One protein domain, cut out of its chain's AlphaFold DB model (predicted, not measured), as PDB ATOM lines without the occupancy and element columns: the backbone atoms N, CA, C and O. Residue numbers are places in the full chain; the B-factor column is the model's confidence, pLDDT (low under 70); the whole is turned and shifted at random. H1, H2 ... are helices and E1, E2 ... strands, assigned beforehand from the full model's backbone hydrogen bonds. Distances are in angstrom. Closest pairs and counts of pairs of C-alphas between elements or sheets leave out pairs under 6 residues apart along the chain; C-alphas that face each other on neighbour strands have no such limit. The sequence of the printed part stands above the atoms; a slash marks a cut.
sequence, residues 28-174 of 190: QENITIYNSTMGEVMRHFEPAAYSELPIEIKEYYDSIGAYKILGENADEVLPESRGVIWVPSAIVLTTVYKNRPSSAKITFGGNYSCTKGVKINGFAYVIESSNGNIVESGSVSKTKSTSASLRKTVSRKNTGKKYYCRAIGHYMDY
ATOM      1  N   GLN A  28      22.943 -13.279  25.007       48.97
ATOM      2  CA  GLN A  28      23.911 -14.245  25.457       48.97
ATOM      3  C   GLN A  28      23.885 -15.271  24.344       48.97
ATOM      4  O   GLN A  28      22.826 -15.860  24.107       48.97
ATOM      5  N   GLU A  29      24.960 -15.305  23.551       54.38
ATOM      6  CA  GLU A  29      25.024 -16.144  22.365       54.38
ATOM      7  C   GLU A  29      24.518 -17.510  22.794       54.38
ATOM      8  O   GLU A  29      25.038 -18.092  23.749       54.38
ATOM      9  N   ASN A  30      23.411 -17.952  22.193       71.06
ATOM     10  CA  ASN A  30      22.853 -19.247  22.539       71.06
ATOM     11  C   ASN A  30      23.959 -20.256  22.243       71.06
ATOM     12  O   ASN A  30      24.309 -20.456  21.079       71.06
ATOM     13  N   ILE A  31      24.533 -20.841  23.294       82.44
ATOM     14  CA  ILE A  31      25.528 -21.893  23.151       82.44
ATOM     15  C   ILE A  31      24.806 -23.079  22.532       82.44
ATOM     16  O   ILE A  31      23.901 -23.673  23.130       82.44
ATOM     17  N   THR A  32      25.188 -23.389  21.300       91.44
ATOM     18  CA  THR A  32      24.697 -24.547  20.564       91.44
ATOM     19  C   THR A  32      25.851 -25.513  20.383       91.44
ATOM     20  O   THR A  32      27.017 -25.127  20.348       91.44
ATOM     21  N   ILE A  33      25.550 -26.789  20.188       89.62
ATOM     22  CA  ILE A  33      26.615 -27.760  19.925       89.62
ATOM     23  C   ILE A  33      27.341 -27.509  18.588       89.62
ATOM     24  O   ILE A  33      28.437 -28.029  18.384       89.62
ATOM     25  N   TYR A  34      26.745 -26.742  17.668       90.44
ATOM     26  CA  TYR A  34      27.279 -26.516  16.322       90.44
ATOM     27  C   TYR A  34      28.253 -25.336  16.238       90.44
ATOM     28  O   TYR A  34      29.076 -25.306  15.329       90.44
ATOM     29  N   ASN A  35      28.179 -24.388  17.174       90.75
ATOM     30  CA  ASN A  35      29.037 -23.200  17.224       90.75
ATOM     31  C   ASN A  35      29.909 -23.142  18.487       90.75
ATOM     32  O   ASN A  35      30.432 -22.081  18.811       90.75
ATOM     33  N   SER A  36      30.052 -24.254  19.207       92.69
ATOM     34  CA  SER A  36      30.829 -24.305  20.442       92.69
ATOM     35  C   SER A  36      31.690 -25.557  20.522       92.69
ATOM     36  O   SER A  36      31.379 -26.612  19.964       92.69
ATOM     37  N   THR A  37      32.785 -25.435  21.252       92.44
ATOM     38  CA  THR A  37      33.607 -26.542  21.735       92.44
ATOM     39  C   THR A  37      32.904 -27.266  22.881       92.44
ATOM     40  O   THR A  37      32.007 -26.722  23.537       92.44
ATOM     41  N   MET A  38      33.304 -28.510  23.157       88.19
ATOM     42  CA  MET A  38      32.770 -29.230  24.317       88.19
ATOM     43  C   MET A  38      33.118 -28.509  25.627       88.19
ATOM     44  O   MET A  38      32.306 -28.462  26.548       88.19
ATOM     45  N   GLY A  39      34.298 -27.892  25.704       89.75
ATOM     46  CA  GLY A  39      34.735 -27.155  26.884       89.75
ATOM     47  C   GLY A  39      33.884 -25.917  27.155       89.75
ATOM     48  O   GLY A  39      33.507 -25.676  28.301       89.75
ATOM     49  N   GLU A  40      33.493 -25.169  26.117       93.56
ATOM     50  CA  GLU A  40      32.552 -24.045  26.244       93.56
ATOM     51  C   GLU A  40      31.178 -24.503  26.734       93.56
ATOM     52  O   GLU A  40      30.626 -23.905  27.661       93.56
ATOM     53  N   VAL A  41      30.665 -25.608  26.182       91.75
ATOM     54  CA  VAL A  41      29.420 -26.232  26.649       91.75
ATOM     55  C   VAL A  41      29.512 -26.571  28.139       91.75
ATOM     56  O   VAL A  41      28.643 -26.186  28.924       91.75
ATOM     57  N   MET A  42      30.571 -27.256  28.571       89.12
ATOM     58  CA  MET A  42      30.706 -27.664  29.971       89.12
ATOM     59  C   MET A  42      30.922 -26.483  30.916       89.12
ATOM     60  O   MET A  42      30.333 -26.468  31.992       89.12
ATOM     61  N   ARG A  43      31.702 -25.469  30.525       91.38
ATOM     62  CA  ARG A  43      31.873 -24.242  31.322       91.38
ATOM     63  C   ARG A  43      30.562 -23.494  31.526       91.38
ATOM     64  O   ARG A  43      30.366 -22.910  32.586       91.38
ATOM     65  N   HIS A  44      29.680 -23.499  30.533       91.00
ATOM     66  CA  HIS A  44      28.415 -22.785  30.623       91.00
ATOM     67  C   HIS A  44      27.372 -23.537  31.449       91.00
ATOM     68  O   HIS A  44      26.735 -22.956  32.324       91.00
ATOM     69  N   PHE A  45      27.199 -24.830  31.175       88.88
ATOM     70  CA  PHE A  45      26.118 -25.615  31.772       88.88
ATOM     71  C   PHE A  45      26.523 -26.310  33.078       88.88
ATOM     72  O   PHE A  45      25.677 -26.537  33.936       88.88
ATOM     73  N   GLU A  46      27.803 -26.648  33.251       85.19
ATOM     74  CA  GLU A  46      28.303 -27.466  34.364       85.19
ATOM     75  C   GLU A  46      29.673 -26.964  34.900       85.19
ATOM     76  O   GLU A  46      30.615 -27.755  35.031       85.19
ATOM     77  N   PRO A  47      29.830 -25.664  35.234       87.12
ATOM     78  CA  PRO A  47      31.134 -25.043  35.513       87.12
ATOM     79  C   PRO A  47      31.906 -25.697  36.662       87.12
ATOM     80  O   PRO A  47      33.116 -25.903  36.559       87.12
ATOM     81  N   ALA A  48      31.217 -26.050  37.752       85.25
ATOM     82  CA  ALA A  48      31.842 -26.689  38.908       85.25
ATOM     83  C   ALA A  48      32.428 -28.054  38.526       85.25
ATOM     84  O   ALA A  48      33.597 -28.333  38.782       85.25
ATOM     85  N   ALA A  49      31.647 -28.872  37.823       78.06
ATOM     86  CA  ALA A  49      32.077 -30.194  37.405       78.06
ATOM     87  C   ALA A  49      33.171 -30.140  36.321       78.06
ATOM     88  O   ALA A  49      34.074 -30.973  36.342       78.06
ATOM     89  N   TYR A  50      33.155 -29.140  35.430       82.06
ATOM     90  CA  TYR A  50      34.251 -28.888  34.486       82.06
ATOM     91  C   TYR A  50      35.550 -28.482  35.198       82.06
ATOM     92  O   TYR A  50      36.626 -28.957  34.838       82.06
ATOM     93  N   SER A  51      35.467 -27.643  36.236       83.94
ATOM     94  CA  SER A  51      36.650 -27.183  36.980       83.94
ATOM     95  C   SER A  51      37.422 -28.323  37.654       83.94
ATOM     96  O   SER A  51      38.647 -28.258  37.762       83.94
ATOM     97  N   GLU A  52      36.718 -29.393  38.033       79.25
ATOM     98  CA  GLU A  52      37.281 -30.589  38.660       79.25
ATOM     99  C   GLU A  52      37.928 -31.574  37.675       79.25
ATOM    100  O   GLU A  52      38.475 -32.594  38.109       79.25
ATOM    101  N   LEU A  53      37.830 -31.326  36.366       74.75
ATOM    102  CA  LEU A  53      38.452 -32.186  35.368       74.75
ATOM    103  C   LEU A  53      39.978 -31.970  35.321       74.75
ATOM    104  O   LEU A  53      40.447 -30.834  35.487       74.75
ATOM    105  N   PRO A  54      40.754 -33.037  35.042       75.12
ATOM    106  CA  PRO A  54      42.182 -32.940  34.739       75.12
ATOM    107  C   PRO A  54      42.453 -31.968  33.586       75.12
ATOM    108  O   PRO A  54      41.596 -31.767  32.719       75.12
ATOM    109  N   ILE A  55      43.634 -31.347  33.581       77.19
ATOM    110  CA  ILE A  55      43.984 -30.314  32.594       77.19
ATOM    111  C   ILE A  55      43.953 -30.860  31.166       77.19
ATOM    112  O   ILE A  55      43.383 -30.221  30.291       77.19
ATOM    113  N   GLU A  56      44.410 -32.089  30.964       73.12
ATOM    114  CA  GLU A  56      44.472 -32.765  29.669       73.12
ATOM    115  C   GLU A  56      43.069 -32.979  29.076       73.12
ATOM    116  O   GLU A  56      42.853 -32.861  27.872       73.12
ATOM    117  N   ILE A  57      42.078 -33.252  29.933       75.06
ATOM    118  CA  ILE A  57      40.678 -33.404  29.517       75.06
ATOM    119  C   ILE A  57      40.066 -32.047  29.173       75.06
ATOM    120  O   ILE A  57      39.304 -31.940  28.210       75.06
ATOM    121  N   LYS A  58      40.402 -31.009  29.943       80.44
ATOM    122  CA  LYS A  58      39.963 -29.640  29.660       80.44
ATOM    123  C   LYS A  58      40.513 -29.159  28.319       80.44
ATOM    124  O   LYS A  58      39.729 -28.690  27.502       80.44
ATOM    125  N   GLU A  59      41.802 -29.381  28.063       80.38
ATOM    126  CA  GLU A  59      42.467 -29.068  26.792       80.38
ATOM    127  C   GLU A  59      41.853 -29.837  25.615       80.38
ATOM    128  O   GLU A  59      41.548 -29.240  24.581       80.38
ATOM    129  N   TYR A  60      41.590 -31.140  25.774       80.25
ATOM    130  CA  TYR A  60      40.891 -31.918  24.751       80.25
ATOM    131  C   TYR A  60      39.520 -31.316  24.423       80.25
ATOM    132  O   TYR A  60      39.207 -31.079  23.254       80.25
ATOM    133  N   TYR A  61      38.716 -31.011  25.442       84.50
ATOM    134  CA  TYR A  61      37.389 -30.433  25.257       84.50
ATOM    135  C   TYR A  61      37.388 -29.017  24.698       84.50
ATOM    136  O   TYR A  61      36.453 -28.667  23.977       84.50
ATOM    137  N   ASP A  62      38.433 -28.244  24.958       87.62
ATOM    138  CA  ASP A  62      38.635 -26.931  24.349       87.62
ATOM    139  C   ASP A  62      39.070 -27.025  22.880       87.62
ATOM    140  O   ASP A  62      38.878 -26.081  22.121       87.62
ATOM    141  N   SER A  63      39.603 -28.172  22.446       83.88
ATOM    142  CA  SER A  63      40.045 -28.393  21.061       83.88
ATOM    143  C   SER A  63      38.985 -29.010  20.138       83.88
ATOM    144  O   SER A  63      39.105 -28.927  18.913       83.88
ATOM    145  N   ILE A  64      37.942 -29.645  20.691       80.75
ATOM    146  CA  ILE A  64      36.950 -30.407  19.923       80.75
ATOM    147  C   ILE A  64      35.578 -29.728  19.907       80.75
ATOM    148  O   ILE A  64      35.027 -29.348  20.939       80.75
ATOM    149  N   GLY A  65      34.987 -29.622  18.712       87.62
ATOM    150  CA  GLY A  65      33.616 -29.138  18.537       87.62
ATOM    151  C   GLY A  65      32.601 -30.035  19.251       87.62
ATOM    152  O   GLY A  65      32.629 -31.257  19.086       87.62
ATOM    153  N   ALA A  66      31.675 -29.434  20.001       88.75
ATOM    154  CA  ALA A  66      30.688 -30.150  20.805       88.75
ATOM    155  C   ALA A  66      29.811 -31.085  19.960       88.75
ATOM    156  O   ALA A  66      29.506 -32.190  20.401       88.75
ATOM    157  N   TYR A  67      29.464 -30.708  18.724       85.94
ATOM    158  CA  TYR A  67      28.679 -31.547  17.808       85.94
ATOM    159  C   TYR A  67      29.310 -32.915  17.522       85.94
ATOM    160  O   TYR A  67      28.577 -33.855  17.227       85.94
ATOM    161  N   LYS A  68      30.641 -33.046  17.619       81.00
ATOM    162  CA  LYS A  68      31.316 -34.331  17.400       81.00
ATOM    163  C   LYS A  68      30.987 -35.330  18.501       81.00
ATOM    164  O   LYS A  68      30.890 -36.507  18.207       81.00
ATOM    165  N   ILE A  69      30.786 -34.858  19.732       78.75
ATOM    166  CA  ILE A  69      30.515 -35.690  20.917       78.75
ATOM    167  C   ILE A  69      29.011 -35.767  21.200       78.75
ATOM    168  O   ILE A  69      28.477 -36.808  21.573       78.75
ATOM    169  N   LEU A  70      28.318 -34.639  21.043       81.81
ATOM    170  CA  LEU A  70      26.924 -34.468  21.427       81.81
ATOM    171  C   LEU A  70      25.945 -34.560  20.259       81.81
ATOM    172  O   LEU A  70      24.757 -34.564  20.527       81.81
ATOM    173  N   GLY A  71      26.371 -34.613  18.995       76.56
ATOM    174  CA  GLY A  71      25.456 -34.645  17.847       76.56
ATOM    175  C   GLY A  71      24.581 -35.904  17.782       76.56
ATOM    176  O   GLY A  71      24.909 -36.932  18.370       76.56
ATOM    177  N   GLU A  72      23.469 -35.868  17.039       69.50
ATOM    178  CA  GLU A  72      22.585 -37.041  16.838       69.50
ATOM    179  C   GLU A  72      23.288 -38.212  16.130       69.50
ATOM    180  O   GLU A  72      23.001 -39.369  16.429       69.50
ATOM    181  N   ASN A  73      24.257 -37.904  15.265       67.12
ATOM    182  CA  ASN A  73      25.104 -38.878  14.568       67.12
ATOM    183  C   ASN A  73      26.520 -38.953  15.164       67.12
ATOM    184  O   ASN A  73      27.441 -39.386  14.484       67.12
ATOM    185  N   ALA A  74      26.723 -38.447  16.385       60.38
ATOM    186  CA  ALA A  74      27.986 -38.644  17.078       60.38
ATOM    187  C   ALA A  74      28.149 -40.138  17.378       60.38
ATOM    188  O   ALA A  74      27.351 -40.709  18.128       60.38
ATOM    189  N   ASP A  75      29.167 -40.747  16.774       50.16
ATOM    190  CA  ASP A  75      29.658 -42.062  17.172       50.16
ATOM    191  C   ASP A  75      30.319 -41.965  18.558       50.16
ATOM    192  O   ASP A  75      30.548 -40.867  19.070       50.16
ATOM    193  N   GLU A  76      30.615 -43.100  19.196       49.12
ATOM    194  CA  GLU A  76      31.394 -43.110  20.440       49.12
ATOM    195  C   GLU A  76      32.735 -42.397  20.221       49.12
ATOM    196  O   GLU A  76      33.684 -42.955  19.670       49.12
ATOM    197  N   VAL A  77      32.816 -41.131  20.636       47.97
ATOM    198  CA  VAL A  77      34.049 -40.356  20.526       47.97
ATOM    199  C   VAL A  77      34.965 -40.757  21.666       47.97
ATOM    200  O   VAL A  77      34.938 -40.184  22.756       47.97
ATOM    201  N   LEU A  78      35.809 -41.739  21.391       46.19
ATOM    202  CA  LEU A  78      37.006 -41.972  22.176       46.19
ATOM    203  C   LEU A  78      38.059 -40.947  21.726       46.19
ATOM    204  O   LEU A  78      38.306 -40.837  20.525       46.19
ATOM    205  N   PRO A  79      38.673 -40.168  22.633       41.66
ATOM    206  CA  PRO A  79      39.779 -39.300  22.249       41.66
ATOM    207  C   PRO A  79      40.893 -40.140  21.609       41.66
ATOM    208  O   PRO A  79      41.473 -41.011  22.259       41.66
ATOM    209  N   GLU A  80      41.208 -39.880  20.338       36.19
ATOM    210  CA  GLU A  80      42.413 -40.417  19.706       36.19
ATOM    211  C   GLU A  80      43.631 -39.784  20.387       36.19
ATOM    212  O   GLU A  80      44.024 -38.662  20.072       36.19
ATOM    213  N   SER A  81      44.254 -40.491  21.330       33.97
ATOM    214  CA  SER A  81      45.582 -40.117  21.807       33.97
ATOM    215  C   SER A  81      46.614 -41.099  21.267       33.97
ATOM    216  O   SER A  81      46.593 -42.306  21.519       33.97
ATOM    217  N   ARG A  82      47.543 -40.559  20.481       29.45
ATOM    218  CA  ARG A  82      48.791 -41.229  20.134       29.45
ATOM    219  C   ARG A  82      49.509 -41.605  21.432       29.45
ATOM    220  O   ARG A  82      49.979 -40.733  22.153       29.45
ATOM    221  N   GLY A  83      49.611 -42.902  21.705       29.39
ATOM    222  CA  GLY A  83      50.616 -43.460  22.614       29.39
ATOM    223  C   GLY A  83      50.412 -43.242  24.116       29.39
ATOM    224  O   GLY A  83      51.340 -43.516  24.872       29.39
ATOM    225  N   VAL A  84      49.236 -42.811  24.576       26.12
ATOM    226  CA  VAL A  84      48.950 -42.664  26.009       26.12
ATOM    227  C   VAL A  84      47.702 -43.472  26.354       26.12
ATOM    228  O   VAL A  84      46.604 -43.184  25.894       26.12
ATOM    229  N   ILE A  85      47.863 -44.516  27.171       30.86
ATOM    230  CA  ILE A  85      46.739 -45.286  27.720       30.86
ATOM    231  C   ILE A  85      46.066 -44.419  28.784       30.86
ATOM    232  O   ILE A  85      46.384 -44.482  29.969       30.86
ATOM    233  N   TRP A  86      45.146 -43.586  28.331       33.66
ATOM    234  CA  TRP A  86      44.149 -42.913  29.140       33.66
ATOM    235  C   TRP A  86      42.813 -43.422  28.610       33.66
ATOM    236  O   TRP A  86      42.560 -43.338  27.410       33.66
ATOM    237  N   VAL A  87      41.960 -43.973  29.477       31.22
ATOM    238  CA  VAL A  87      40.554 -44.203  29.116       31.22
ATOM    239  C   VAL A  87      39.680 -43.209  29.884       31.22
ATOM    240  O   VAL A  87      38.969 -43.591  30.813       31.22
ATOM    241  N   PRO A  88      39.697 -41.909  29.529       33.03
ATOM    242  CA  PRO A  88      38.532 -41.073  29.694       33.03
ATOM    243  C   PRO A  88      37.539 -41.597  28.663       33.03
ATOM    244  O   PRO A  88      37.438 -41.095  27.546       33.03
ATOM    245  N   SER A  89      36.868 -42.696  29.006       35.12
ATOM    246  CA  SER A  89      35.770 -43.205  28.209       35.12
ATOM    247  C   SER A  89      34.660 -42.172  28.334       35.12
ATOM    248  O   SER A  89      33.843 -42.262  29.250       35.12
ATOM    249  N   ALA A  90      34.628 -41.184  27.443       34.69
ATOM    250  CA  ALA A  90      33.404 -40.474  27.131       34.69
ATOM    251  C   ALA A  90      32.449 -41.502  26.505       34.69
ATOM    252  O   ALA A  90      32.276 -41.558  25.294       34.69
ATOM    253  N   ILE A  91      31.888 -42.395  27.327       41.81
ATOM    254  CA  ILE A  91      30.877 -43.341  26.869       41.81
ATOM    255  C   ILE A  91      29.635 -42.502  26.651       41.81
ATOM    256  O   ILE A  91      29.049 -41.986  27.610       41.81
ATOM    257  N   VAL A  92      29.275 -42.336  25.380       41.34
ATOM    258  CA  VAL A  92      28.061 -41.640  24.981       41.34
ATOM    259  C   VAL A  92      26.880 -42.569  25.242       41.34
ATOM    260  O   VAL A  92      26.414 -43.303  24.373       41.34
ATOM    261  N   LEU A  93      26.387 -42.571  26.479       43.34
ATOM    262  CA  LEU A  93      25.238 -43.383  26.855       43.34
ATOM    263  C   LEU A  93      23.966 -42.707  26.351       43.34
ATOM    264  O   LEU A  93      23.426 -41.774  26.951       43.34
ATOM    265  N   THR A  94      23.470 -43.189  25.218       41.97
ATOM    266  CA  THR A  94      22.201 -42.740  24.646       41.97
ATOM    267  C   THR A  94      21.051 -43.330  25.452       41.97
ATOM    268  O   THR A  94      20.514 -44.377  25.109       41.97
ATOM    269  N   THR A  95      20.653 -42.678  26.545       38.44
ATOM    270  CA  THR A  95      19.448 -43.090  27.280       38.44
ATOM    271  C   THR A  95      18.292 -42.172  26.893       38.44
ATOM    272  O   THR A  95      18.135 -41.083  27.442       38.44
ATOM    273  N   VAL A  96      17.481 -42.594  25.917       38.12
ATOM    274  CA  VAL A  96      16.251 -41.886  25.526       38.12
ATOM    275  C   VAL A  96      15.052 -42.596  26.149       38.12
ATOM    276  O   VAL A  96      14.634 -43.645  25.673       38.12
ATOM    277  N   TYR A  97      14.437 -41.992  27.168       37.78
ATOM    278  CA  TYR A  97      13.068 -42.343  27.558       37.78
ATOM    279  C   TYR A  97      12.110 -41.315  26.970       37.78
ATOM    280  O   TYR A  97      11.848 -40.252  27.532       37.78
ATOM    281  N   LYS A  98      11.603 -41.644  25.782       38.41
ATOM    282  CA  LYS A  98      10.559 -40.886  25.100       38.41
ATOM    283  C   LYS A  98       9.223 -41.207  25.769       38.41
ATOM    284  O   LYS A  98       8.809 -42.359  25.760       38.41
ATOM    285  N   ASN A  99       8.526 -40.202  26.292       37.81
ATOM    286  CA  ASN A  99       7.104 -40.332  26.602       37.81
ATOM    287  C   ASN A  99       6.328 -39.164  25.972       37.81
ATOM    288  O   ASN A  99       6.557 -37.999  26.275       37.81
ATOM    289  N   ARG A 100       5.414 -39.500  25.059       39.81
ATOM    290  CA  ARG A 100       4.302 -38.669  24.553       39.81
ATOM    291  C   ARG A 100       3.021 -39.487  24.801       39.81
ATOM    292  O   ARG A 100       3.147 -40.707  24.799       39.81
ATOM    293  N   PRO A 101       1.813 -38.901  24.972       41.09
ATOM    294  CA  PRO A 101       1.347 -37.650  24.360       41.09
ATOM    295  C   PRO A 101       0.724 -36.604  25.315       41.09
ATOM    296  O   PRO A 101       0.409 -35.513  24.855       41.09
ATOM    297  N   SER A 102       0.559 -36.872  26.614       48.41
ATOM    298  CA  SER A 102      -0.177 -35.965  27.522       48.41
ATOM    299  C   SER A 102       0.691 -35.189  28.512       48.41
ATOM    300  O   SER A 102       0.237 -34.190  29.064       48.41
ATOM    301  N   SER A 103       1.941 -35.607  28.743       51.34
ATOM    302  CA  SER A 103       2.804 -34.968  29.735       51.34
ATOM    303  C   SER A 103       4.028 -34.332  29.091       51.34
ATOM    304  O   SER A 103       4.870 -34.969  28.467       51.34
ATOM    305  N   ALA A 104       4.077 -33.021  29.268       64.56
ATOM    306  CA  ALA A 104       5.152 -32.080  29.034       64.56
ATOM    307  C   ALA A 104       6.441 -32.447  29.800       64.56
ATOM    308  O   ALA A 104       6.947 -31.595  30.507       64.56
ATOM    309  N   LYS A 105       6.943 -33.688  29.783       70.19
ATOM    310  CA  LYS A 105       8.096 -34.099  30.602       70.19
ATOM    311  C   LYS A 105       9.172 -34.789  29.772       70.19
ATOM    312  O   LYS A 105       8.873 -35.690  28.998       70.19
ATOM    313  N   ILE A 106      10.421 -34.375  29.963       71.00
ATOM    314  CA  ILE A 106      11.606 -35.024  29.392       71.00
ATOM    315  C   ILE A 106      12.400 -35.615  30.553       71.00
ATOM    316  O   ILE A 106      12.791 -34.887  31.466       71.00
ATOM    317  N   THR A 107      12.618 -36.928  30.528       74.06
ATOM    318  CA  THR A 107      13.501 -37.615  31.475       74.06
ATOM    319  C   THR A 107      14.808 -37.954  30.774       74.06
ATOM    320  O   THR A 107      14.791 -38.604  29.732       74.06
ATOM    321  N   PHE A 108      15.925 -37.529  31.353       72.75
ATOM    322  CA  PHE A 108      17.260 -37.704  30.788       72.75
ATOM    323  C   PHE A 108      18.273 -38.065  31.874       72.75
ATOM    324  O   PHE A 108      18.028 -37.870  33.070       72.75
ATOM    325  N   GLY A 109      19.408 -38.616  31.455       73.62
ATOM    326  CA  GLY A 109      20.440 -39.084  32.363       73.62
ATOM    327  C   GLY A 109      21.250 -40.236  31.784       73.62
ATOM    328  O   GLY A 109      21.171 -40.520  30.590       73.62
ATOM    329  N   GLY A 110      22.009 -40.900  32.648       72.50
ATOM    330  CA  GLY A 110      22.882 -42.009  32.282       72.50
ATOM    331  C   GLY A 110      23.284 -42.823  33.506       72.50
ATOM    332  O   GLY A 110      23.331 -42.304  34.625       72.50
ATOM    333  N   ASN A 111      23.557 -44.106  33.281       72.81
ATOM    334  CA  ASN A 111      24.133 -45.006  34.275       72.81
ATOM    335  C   ASN A 111      25.600 -45.230  33.928       72.81
ATOM    336  O   ASN A 111      25.913 -45.888  32.946       72.81
ATOM    337  N   TYR A 112      26.489 -44.694  34.745       72.56
ATOM    338  CA  TYR A 112      27.926 -44.752  34.539       72.56
ATOM    339  C   TYR A 112      28.472 -45.880  35.398       72.56
ATOM    340  O   TYR A 112      28.370 -45.820  36.622       72.56
ATOM    341  N   SER A 113      29.028 -46.915  34.783       69.31
ATOM    342  CA  SER A 113      29.602 -48.053  35.500       69.31
ATOM    343  C   SER A 113      31.025 -48.345  35.043       69.31
ATOM    344  O   SER A 113      31.427 -47.991  33.937       69.31
ATOM    345  N   CYS A 114      31.794 -48.956  35.935       63.94
ATOM    346  CA  CYS A 114      33.151 -49.428  35.693       63.94
ATOM    347  C   CYS A 114      33.465 -50.593  36.643       63.94
ATOM    348  O   CYS A 114      32.752 -50.840  37.617       63.94
ATOM    349  N   THR A 115      34.527 -51.337  36.351       68.38
ATOM    350  CA  THR A 115      34.864 -52.584  37.057       68.38
ATOM    351  C   THR A 115      35.626 -52.376  38.368       68.38
ATOM    352  O   THR A 115      35.701 -53.300  39.173       68.38
ATOM    353  N   LYS A 116      36.170 -51.178  38.614       69.50
ATOM    354  CA  LYS A 116      36.921 -50.828  39.831       69.50
ATOM    355  C   LYS A 116      36.457 -49.490  40.403       69.50
ATOM    356  O   LYS A 116      35.892 -48.677  39.682       69.50
ATOM    357  N   GLY A 117      36.673 -49.262  41.697       73.00
ATOM    358  CA  GLY A 117      36.269 -48.019  42.358       73.00
ATOM    359  C   GLY A 117      37.095 -46.822  41.882       73.00
ATOM    360  O   GLY A 117      38.259 -46.706  42.243       73.00
ATOM    361  N   VAL A 118      36.488 -45.914  41.117       74.88
ATOM    362  CA  VAL A 118      37.137 -44.722  40.537       74.88
ATOM    363  C   VAL A 118      36.325 -43.458  40.826       74.88
ATOM    364  O   VAL A 118      35.228 -43.524  41.397       74.88
ATOM    365  N   LYS A 119      36.872 -42.286  40.490       79.62
ATOM    366  CA  LYS A 119      36.083 -41.058  40.408       79.62
ATOM    367  C   LYS A 119      35.266 -41.127  39.128       79.62
ATOM    368  O   LYS A 119      35.832 -41.248  38.045       79.62
ATOM    369  N   ILE A 120      33.952 -41.045  39.262       77.69
ATOM    370  CA  ILE A 120      33.015 -41.036  38.144       77.69
ATOM    371  C   ILE A 120      32.382 -39.652  38.081       77.69
ATOM    372  O   ILE A 120      31.627 -39.296  38.987       77.69
ATOM    373  N   ASN A 121      32.648 -38.909  37.008       80.00
ATOM    374  CA  ASN A 121      31.907 -37.697  36.669       80.00
ATOM    375  C   ASN A 121      31.009 -37.997  35.467       80.00
ATOM    376  O   ASN A 121      31.498 -38.237  34.369       80.00
ATOM    377  N   GLY A 122      29.701 -38.010  35.678       79.56
ATOM    378  CA  GLY A 122      28.709 -38.186  34.630       79.56
ATOM    379  C   GLY A 122      28.041 -36.868  34.278       79.56
ATOM    380  O   GLY A 122      27.728 -36.084  35.170       79.56
ATOM    381  N   PHE A 123      27.771 -36.654  33.000       83.12
ATOM    382  CA  PHE A 123      27.123 -35.469  32.452       83.12
ATOM    383  C   PHE A 123      25.994 -35.904  31.536       83.12
ATOM    384  O   PHE A 123      26.157 -36.867  30.801       83.12
ATOM    385  N   ALA A 124      24.862 -35.214  31.541       83.25
ATOM    386  CA  ALA A 124      23.796 -35.465  30.584       83.25
ATOM    387  C   ALA A 124      23.159 -34.166  30.105       83.25
ATOM    388  O   ALA A 124      23.007 -33.223  30.877       83.25
ATOM    389  N   TYR A 125      22.752 -34.153  28.841       83.88
ATOM    390  CA  TYR A 125      22.231 -32.989  28.137       83.88
ATOM    391  C   TYR A 125      20.951 -33.351  27.391       83.88
ATOM    392  O   TYR A 125      20.838 -34.443  26.830       83.88
ATOM    393  N   VAL A 126      20.010 -32.411  27.354       83.94
ATOM    394  CA  VAL A 126      18.862 -32.426  26.443       83.94
ATOM    395  C   VAL A 126      19.121 -31.393  25.361       83.94
ATOM    396  O   VAL A 126      19.369 -30.227  25.667       83.94
ATOM    397  N   ILE A 127      19.045 -31.816  24.105       82.75
ATOM    398  CA  ILE A 127      19.429 -31.006  22.951       82.75
ATOM    399  C   ILE A 127      18.240 -30.904  21.999       82.75
ATOM    400  O   ILE A 127      17.582 -31.904  21.708       82.75
ATOM    401  N   GLU A 128      17.928 -29.696  21.535       84.31
ATOM    402  CA  GLU A 128      16.910 -29.472  20.509       84.31
ATOM    403  C   GLU A 128      17.456 -29.882  19.133       84.31
ATOM    404  O   GLU A 128      18.440 -29.327  18.645       84.31
ATOM    405  N   SER A 129      16.797 -30.844  18.481       81.75
ATOM    406  CA  SER A 129      17.245 -31.428  17.206       81.75
ATOM    407  C   SER A 129      17.398 -30.404  16.079       81.75
ATOM    408  O   SER A 129      18.224 -30.573  15.190       81.75
ATOM    409  N   SER A 130      16.583 -29.346  16.090       81.12
ATOM    410  CA  SER A 130      16.496 -28.370  14.996       81.12
ATOM    411  C   SER A 130      17.717 -27.457  14.893       81.12
ATOM    412  O   SER A 130      18.051 -27.018  13.797       81.12
ATOM    413  N   ASN A 131      18.350 -27.134  16.021       86.62
ATOM    414  CA  ASN A 131      19.359 -26.077  16.103       86.62
ATOM    415  C   ASN A 131      20.531 -26.412  17.033       86.62
ATOM    416  O   ASN A 131      21.462 -25.621  17.130       86.62
ATOM    417  N   GLY A 132      20.515 -27.566  17.705       86.69
ATOM    418  CA  GLY A 132      21.606 -27.970  18.584       86.69
ATOM    419  C   GLY A 132      21.652 -27.210  19.910       86.69
ATOM    420  O   GLY A 132      22.656 -27.301  20.616       86.69
ATOM    421  N   ASN A 133      20.599 -26.469  20.268       90.44
ATOM    422  CA  ASN A 133      20.528 -25.780  21.552       90.44
ATOM    423  C   ASN A 133      20.463 -26.796  22.688       90.44
ATOM    424  O   ASN A 133      19.583 -27.663  22.706       90.44
ATOM    425  N   ILE A 134      21.334 -26.634  23.677       88.75
ATOM    426  CA  ILE A 134      21.227 -27.368  24.935       88.75
ATOM    427  C   ILE A 134      20.158 -26.678  25.775       88.75
ATOM    428  O   ILE A 134      20.254 -25.497  26.098       88.75
ATOM    429  N   VAL A 135      19.097 -27.415  26.082       85.62
ATOM    430  CA  VAL A 135      17.916 -26.874  26.764       85.62
ATOM    431  C   VAL A 135      17.826 -27.279  28.226       85.62
ATOM    432  O   VAL A 135      17.073 -26.643  28.957       85.62
ATOM    433  N   GLU A 136      18.550 -28.327  28.620       87.62
ATOM    434  CA  GLU A 136      18.709 -28.805  29.994       87.62
ATOM    435  C   GLU A 136      20.022 -29.577  30.128       87.62
ATOM    436  O   GLU A 136      20.463 -30.231  29.178       87.62
ATOM    437  N   SER A 137      20.590 -29.576  31.333       89.19
ATOM    438  CA  SER A 137      21.776 -30.356  31.672       89.19
ATOM    439  C   SER A 137      21.719 -30.929  33.092       89.19
ATOM    440  O   SER A 137      20.885 -30.575  33.943       89.19
ATOM    441  N   GLY A 138      22.598 -31.879  33.372       86.50
ATOM    442  CA  GLY A 138      22.896 -32.280  34.733       86.50
ATOM    443  C   GLY A 138      24.199 -33.041  34.828       86.50
ATOM    444  O   GLY A 138      24.644 -33.661  33.865       86.50
ATOM    445  N   SER A 139      24.751 -33.055  36.034       88.75
ATOM    446  CA  SER A 139      25.952 -33.798  36.365       88.75
ATOM    447  C   SER A 139      25.754 -34.669  37.605       88.75
ATOM    448  O   SER A 139      24.849 -34.464  38.419       88.75
ATOM    449  N   VAL A 140      26.596 -35.690  37.728       84.94
ATOM    450  CA  VAL A 140      26.754 -36.518  38.923       84.94
ATOM    451  C   VAL A 140      28.241 -36.754  39.146       84.94
ATOM    452  O   VAL A 140      28.963 -37.062  38.205       84.94
ATOM    453  N   SER A 141      28.698 -36.629  40.389       86.88
ATOM    454  CA  SER A 141      30.069 -36.953  40.782       86.88
ATOM    455  C   SER A 141      30.033 -37.981  41.905       86.88
ATOM    456  O   SER A 141      29.306 -37.823  42.893       86.88
ATOM    457  N   LYS A 142      30.767 -39.078  41.734       86.62
ATOM    458  CA  LYS A 142      30.937 -40.118  42.749       86.62
ATOM    459  C   LYS A 142      32.407 -40.434  42.910       86.62
ATOM    460  O   LYS A 142      33.127 -40.578  41.928       86.62
ATOM    461  N   THR A 143      32.814 -40.586  44.164       84.75
ATOM    462  CA  THR A 143      34.198 -40.858  44.533       84.75
ATOM    463  C   THR A 143      34.342 -42.290  45.030       84.75
ATOM    464  O   THR A 143      33.474 -42.756  45.763       84.75
ATOM    465  N   LYS A 144      35.425 -42.976  44.645       83.25
ATOM    466  CA  LYS A 144      35.721 -44.383  44.992       83.25
ATOM    467  C   LYS A 144      34.525 -45.302  44.722       83.25
ATOM    468  O   LYS A 144      34.169 -46.136  45.550       83.25
ATOM    469  N   SER A 145      33.888 -45.118  43.566       79.44
ATOM    470  CA  SER A 145      32.662 -45.826  43.203       79.44
ATOM    471  C   SER A 145      32.844 -46.629  41.927       79.44
ATOM    472  O   SER A 145      33.557 -46.217  41.019       79.44
ATOM    473  N   THR A 146      32.173 -47.773  41.853       76.50
ATOM    474  CA  THR A 146      32.054 -48.583  40.632       76.50
ATOM    475  C   THR A 146      30.851 -48.169  39.789       76.50
ATOM    476  O   THR A 146      30.739 -48.560  38.628       76.50
ATOM    477  N   SER A 147      29.939 -47.367  40.349       76.00
ATOM    478  CA  SER A 147      28.774 -46.866  39.627       76.00
ATOM    479  C   SER A 147      28.319 -45.470  40.059       76.00
ATOM    480  O   SER A 147      28.516 -45.030  41.196       76.00
ATOM    481  N   ALA A 148      27.681 -44.765  39.134       78.06
ATOM    482  CA  ALA A 148      26.920 -43.551  39.373       78.06
ATOM    483  C   ALA A 148      25.677 -43.562  38.478       78.06
ATOM    484  O   ALA A 148      25.707 -44.068  37.360       78.06
ATOM    485  N   SER A 149      24.580 -42.983  38.956       78.44
ATOM    486  CA  SER A 149      23.369 -42.813  38.158       78.44
ATOM    487  C   SER A 149      22.930 -41.363  38.227       78.44
ATOM    488  O   SER A 149      22.858 -40.773  39.306       78.44
ATOM    489  N   LEU A 150      22.651 -40.798  37.060       79.88
ATOM    490  CA  LEU A 150      21.993 -39.512  36.913       79.88
ATOM    491  C   LEU A 150      20.629 -39.770  36.290       79.88
ATOM    492  O   LEU A 150      20.540 -40.384  35.230       79.88
ATOM    493  N   ARG A 151      19.572 -39.263  36.921       80.75
ATOM    494  CA  ARG A 151      18.228 -39.239  36.350       80.75
ATOM    495  C   ARG A 151      17.559 -37.924  36.712       80.75
ATOM    496  O   ARG A 151      17.260 -37.677  37.875       80.75
ATOM    497  N   LYS A 152      17.292 -37.096  35.709       81.12
ATOM    498  CA  LYS A 152      16.543 -35.846  35.839       81.12
ATOM    499  C   LYS A 152      15.260 -35.925  35.033       81.12
ATOM    500  O   LYS A 152      15.216 -36.558  33.985       81.12
ATOM    501  N   THR A 153      14.206 -35.289  35.534       79.38
ATOM    502  CA  THR A 153      12.952 -35.103  34.800       79.38
ATOM    503  C   THR A 153      12.597 -33.633  34.824       79.38
ATOM    504  O   THR A 153      12.467 -33.051  35.897       79.38
ATOM    505  N   VAL A 154      12.429 -33.048  33.647       75.12
ATOM    506  CA  VAL A 154      12.109 -31.630  33.479       75.12
ATOM    507  C   VAL A 154      10.759 -31.472  32.806       75.12
ATOM    508  O   VAL A 154      10.395 -32.269  31.941       75.12
ATOM    509  N   SER A 155      10.009 -30.446  33.204       75.00
ATOM    510  CA  SER A 155       8.728 -30.130  32.578       75.00
ATOM    511  C   SER A 155       8.923 -29.108  31.449       75.00
ATOM    512  O   SER A 155       9.412 -28.010  31.683       75.00
ATOM    513  N   ARG A 156       8.511 -29.440  30.225       67.31
ATOM    514  CA  ARG A 156       8.615 -28.628  29.004       67.31
ATOM    515  C   ARG A 156       7.280 -28.571  28.272       67.31
ATOM    516  O   ARG A 156       6.745 -29.605  27.880       67.31
ATOM    517  N   LYS A 157       6.777 -27.357  28.014       67.50
ATOM    518  CA  LYS A 157       5.560 -27.133  27.211       67.50
ATOM    519  C   LYS A 157       5.640 -27.893  25.883       67.50
ATOM    520  O   LYS A 157       6.671 -27.859  25.204       67.50
ATOM    521  N   ASN A 158       4.541 -28.539  25.494       66.69
ATOM    522  CA  ASN A 158       4.456 -29.216  24.205       66.69
ATOM    523  C   ASN A 158       4.416 -28.167  23.087       66.69
ATOM    524  O   ASN A 158       3.393 -27.542  22.839       66.69
ATOM    525  N   THR A 159       5.564 -27.960  22.453       68.94
ATOM    526  CA  THR A 159       5.784 -26.962  21.396       68.94
ATOM    527  C   THR A 159       5.944 -27.610  20.020       68.94
ATOM    528  O   THR A 159       6.308 -26.939  19.065       68.94
ATOM    529  N   GLY A 160       5.748 -28.930  19.903       68.75
ATOM    530  CA  GLY A 160       6.023 -29.682  18.671       68.75
ATOM    531  C   GLY A 160       7.513 -29.923  18.377       68.75
ATOM    532  O   GLY A 160       7.825 -30.763  17.535       68.75
ATOM    533  N   LYS A 161       8.419 -29.255  19.101       73.31
ATOM    534  CA  LYS A 161       9.876 -29.408  18.989       73.31
ATOM    535  C   LYS A 161      10.338 -30.836  19.296       73.31
ATOM    536  O   LYS A 161       9.766 -31.516  20.154       73.31
ATOM    537  N   LYS A 162      11.384 -31.269  18.592       77.25
ATOM    538  CA  LYS A 162      12.059 -32.555  18.798       77.25
ATOM    539  C   LYS A 162      13.323 -32.340  19.622       77.25
ATOM    540  O   LYS A 162      14.018 -31.344  19.437       77.25
ATOM    541  N   TYR A 163      13.581 -33.282  20.518       76.62
ATOM    542  CA  TYR A 163      14.750 -33.278  21.379       76.62
ATOM    543  C   TYR A 163      15.358 -34.670  21.414       76.62
ATOM    544  O   TYR A 163      14.638 -35.669  21.299       76.62
ATOM    545  N   TYR A 164      16.654 -34.717  21.666       74.56
ATOM    546  CA  TYR A 164      17.390 -35.932  21.960       74.56
ATOM    547  C   TYR A 164      18.263 -35.717  23.197       74.56
ATOM    548  O   TYR A 164      18.444 -34.590  23.661       74.56
ATOM    549  N   CYS A 165      18.723 -36.815  23.790       76.88
ATOM    550  CA  CYS A 165      19.500 -36.789  25.023       76.88
ATOM    551  C   CYS A 165      20.857 -37.446  24.793       76.88
ATOM    552  O   CYS A 165      20.940 -38.470  24.112       76.88
ATOM    553  N   ARG A 166      21.896 -36.885  25.405       78.00
ATOM    554  CA  ARG A 166      23.253 -37.438  25.397       78.00
ATOM    555  C   ARG A 166      23.807 -37.439  26.803       78.00
ATOM    556  O   ARG A 166      23.630 -36.455  27.514       78.00
ATOM    557  N   ALA A 167      24.462 -38.524  27.191       77.56
ATOM    558  CA  ALA A 167      25.180 -38.609  28.450       77.56
ATOM    559  C   ALA A 167      26.646 -38.956  28.200       77.56
ATOM    560  O   ALA A 167      26.923 -39.741  27.306       77.56
ATOM    561  N   ILE A 168      27.558 -38.371  28.970       77.00
ATOM    562  CA  ILE A 168      29.008 -38.533  28.869       77.00
ATOM    563  C   ILE A 168      29.537 -38.913  30.248       77.00
ATOM    564  O   ILE A 168      29.241 -38.239  31.235       77.00
ATOM    565  N   GLY A 169      30.312 -39.991  30.326       74.25
ATOM    566  CA  GLY A 169      31.033 -40.383  31.534       74.25
ATOM    567  C   GLY A 169      32.498 -39.953  31.500       74.25
ATOM    568  O   GLY A 169      33.112 -39.885  30.446       74.25
ATOM    569  N   HIS A 170      33.074 -39.701  32.667       73.44
ATOM    570  CA  HIS A 170      34.513 -39.617  32.879       73.44
ATOM    571  C   HIS A 170      34.883 -40.492  34.061       73.44
ATOM    572  O   HIS A 170      34.278 -40.384  35.129       73.44
ATOM    573  N   TYR A 171      35.905 -41.315  33.870       74.69
ATOM    574  CA  TYR A 171      36.363 -42.296  34.840       74.69
ATOM    575  C   TYR A 171      37.828 -42.002  35.151       74.69
ATOM    576  O   TYR A 171      38.671 -42.065  34.260       74.69
ATOM    577  N   MET A 172      38.128 -41.636  36.396       72.25
ATOM    578  CA  MET A 172      39.483 -41.274  36.825       72.25
ATOM    579  C   MET A 172      39.899 -42.142  38.003       72.25
ATOM    580  O   MET A 172      39.262 -42.126  39.056       72.25
ATOM    581  N   ASP A 173      40.960 -42.913  37.818       68.56
ATOM    582  CA  ASP A 173      41.514 -43.767  38.862       68.56
ATOM    583  C   ASP A 173      42.180 -42.939  39.977       68.56
ATOM    584  O   ASP A 173      42.724 -41.866  39.725       68.56
ATOM    585  N   TYR A 174      42.124 -43.440  41.212       57.84
ATOM    586  CA  TYR A 174      42.768 -42.822  42.377       57.84
ATOM    587  C   TYR A 174      44.202 -43.286  42.575       57.84
ATOM    588  O   TYR A 174      45.030 -42.503  43.033       57.84
TER     589      TYR A 174
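AT A GLANCE: This is residues 28 to 174 of the 190 residues of an uncharacterized protein of Erysipelatoclostridium ramosum (UniProt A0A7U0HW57). Picture a long two-stranded ribbon, the hairpin of E1 and E2, folded back on itself into two arms, with E3 beside the second arm of E1 and a small cluster of four short helices over the arm made by residues 118 to 128 and 134 to 144. A long stretch without a named element, residues 71 to 104, runs along the length of the domain between H4 and E1. The printed part has 147 residues with four named helices and then three named strands, H1 H2 H3 H4 E1 E2 E3; the sheet's order is E2 E1 E3, all antiparallel, and the class is mixed, helices and strands. The whole is compact, with a radius of gyration of the C-alphas of 15.2 A, yet elongated in outline, spanning 48 by 31 by 26 A.

HOW THE PARTS SIT: Start in the twisted sheet with its inner strand E1, residues 105 to 128, which bends by 159 degrees at residue 118. Its hairpin partner E2, residues 134 to 155, is an antiparallel edge strand that bends by 163 degrees; look for N 108 and O 152 at 2.9 A before E1's bend, and for N 122 and O 140 at 2.8 A after it. On E1's other side is the edge strand E3, residues 163 to 172, also antiparallel, with N 123 and O 168 at 2.8 A. Among the helices the hub is H1, residues 38 to 45, which only grazes the sheet with residues 41 to 45. It touches H3, residues 55 to 63, about perpendicular at 80 degrees, and the closest C-alphas, Gly 39 and Tyr 61, are 4.5 A apart. H1 touches H2, residues 47 to 51, closest at the C-alphas of Met 42 and Tyr 50, 5.9 A. H1 also touches H4, residues 66 to 70, closest at the C-alphas of Met 38 and Ala 66, 4.2 A. H2 and H4 only graze the sheet, with residues 48 to 50 and 69 to 70; H3 is not on it. In H1, H2, H3 and H4 every O i to N i+4 pair is within hydrogen-bond range.

IN THESE COORDINATES: Find C-alpha 105 at (8.096, -34.099, 30.602), where E1 begins; it goes out to C-alpha 118 at (37.137, -44.722, 40.537) and returns, ending 14.2 A from its start. E2 ends 14.9 A from its own start. E3 runs 30.2 A to C-alpha 172 at (39.483, -41.274, 36.825). H1 begins at C-alpha 38 and measures 10.6 A, H3 12.3 A; H2 and H4 have five residues each.

THE WHOLE: Look for the two C-alphas farthest apart at Gly 83 and Ser 102, 51.6 A. The printed part has no cut, and the long link is H4 to E1, 34 residues. Mean pLDDT of the printed part is 71.2; it is under 70 at 46 residues, among them 72 to 104.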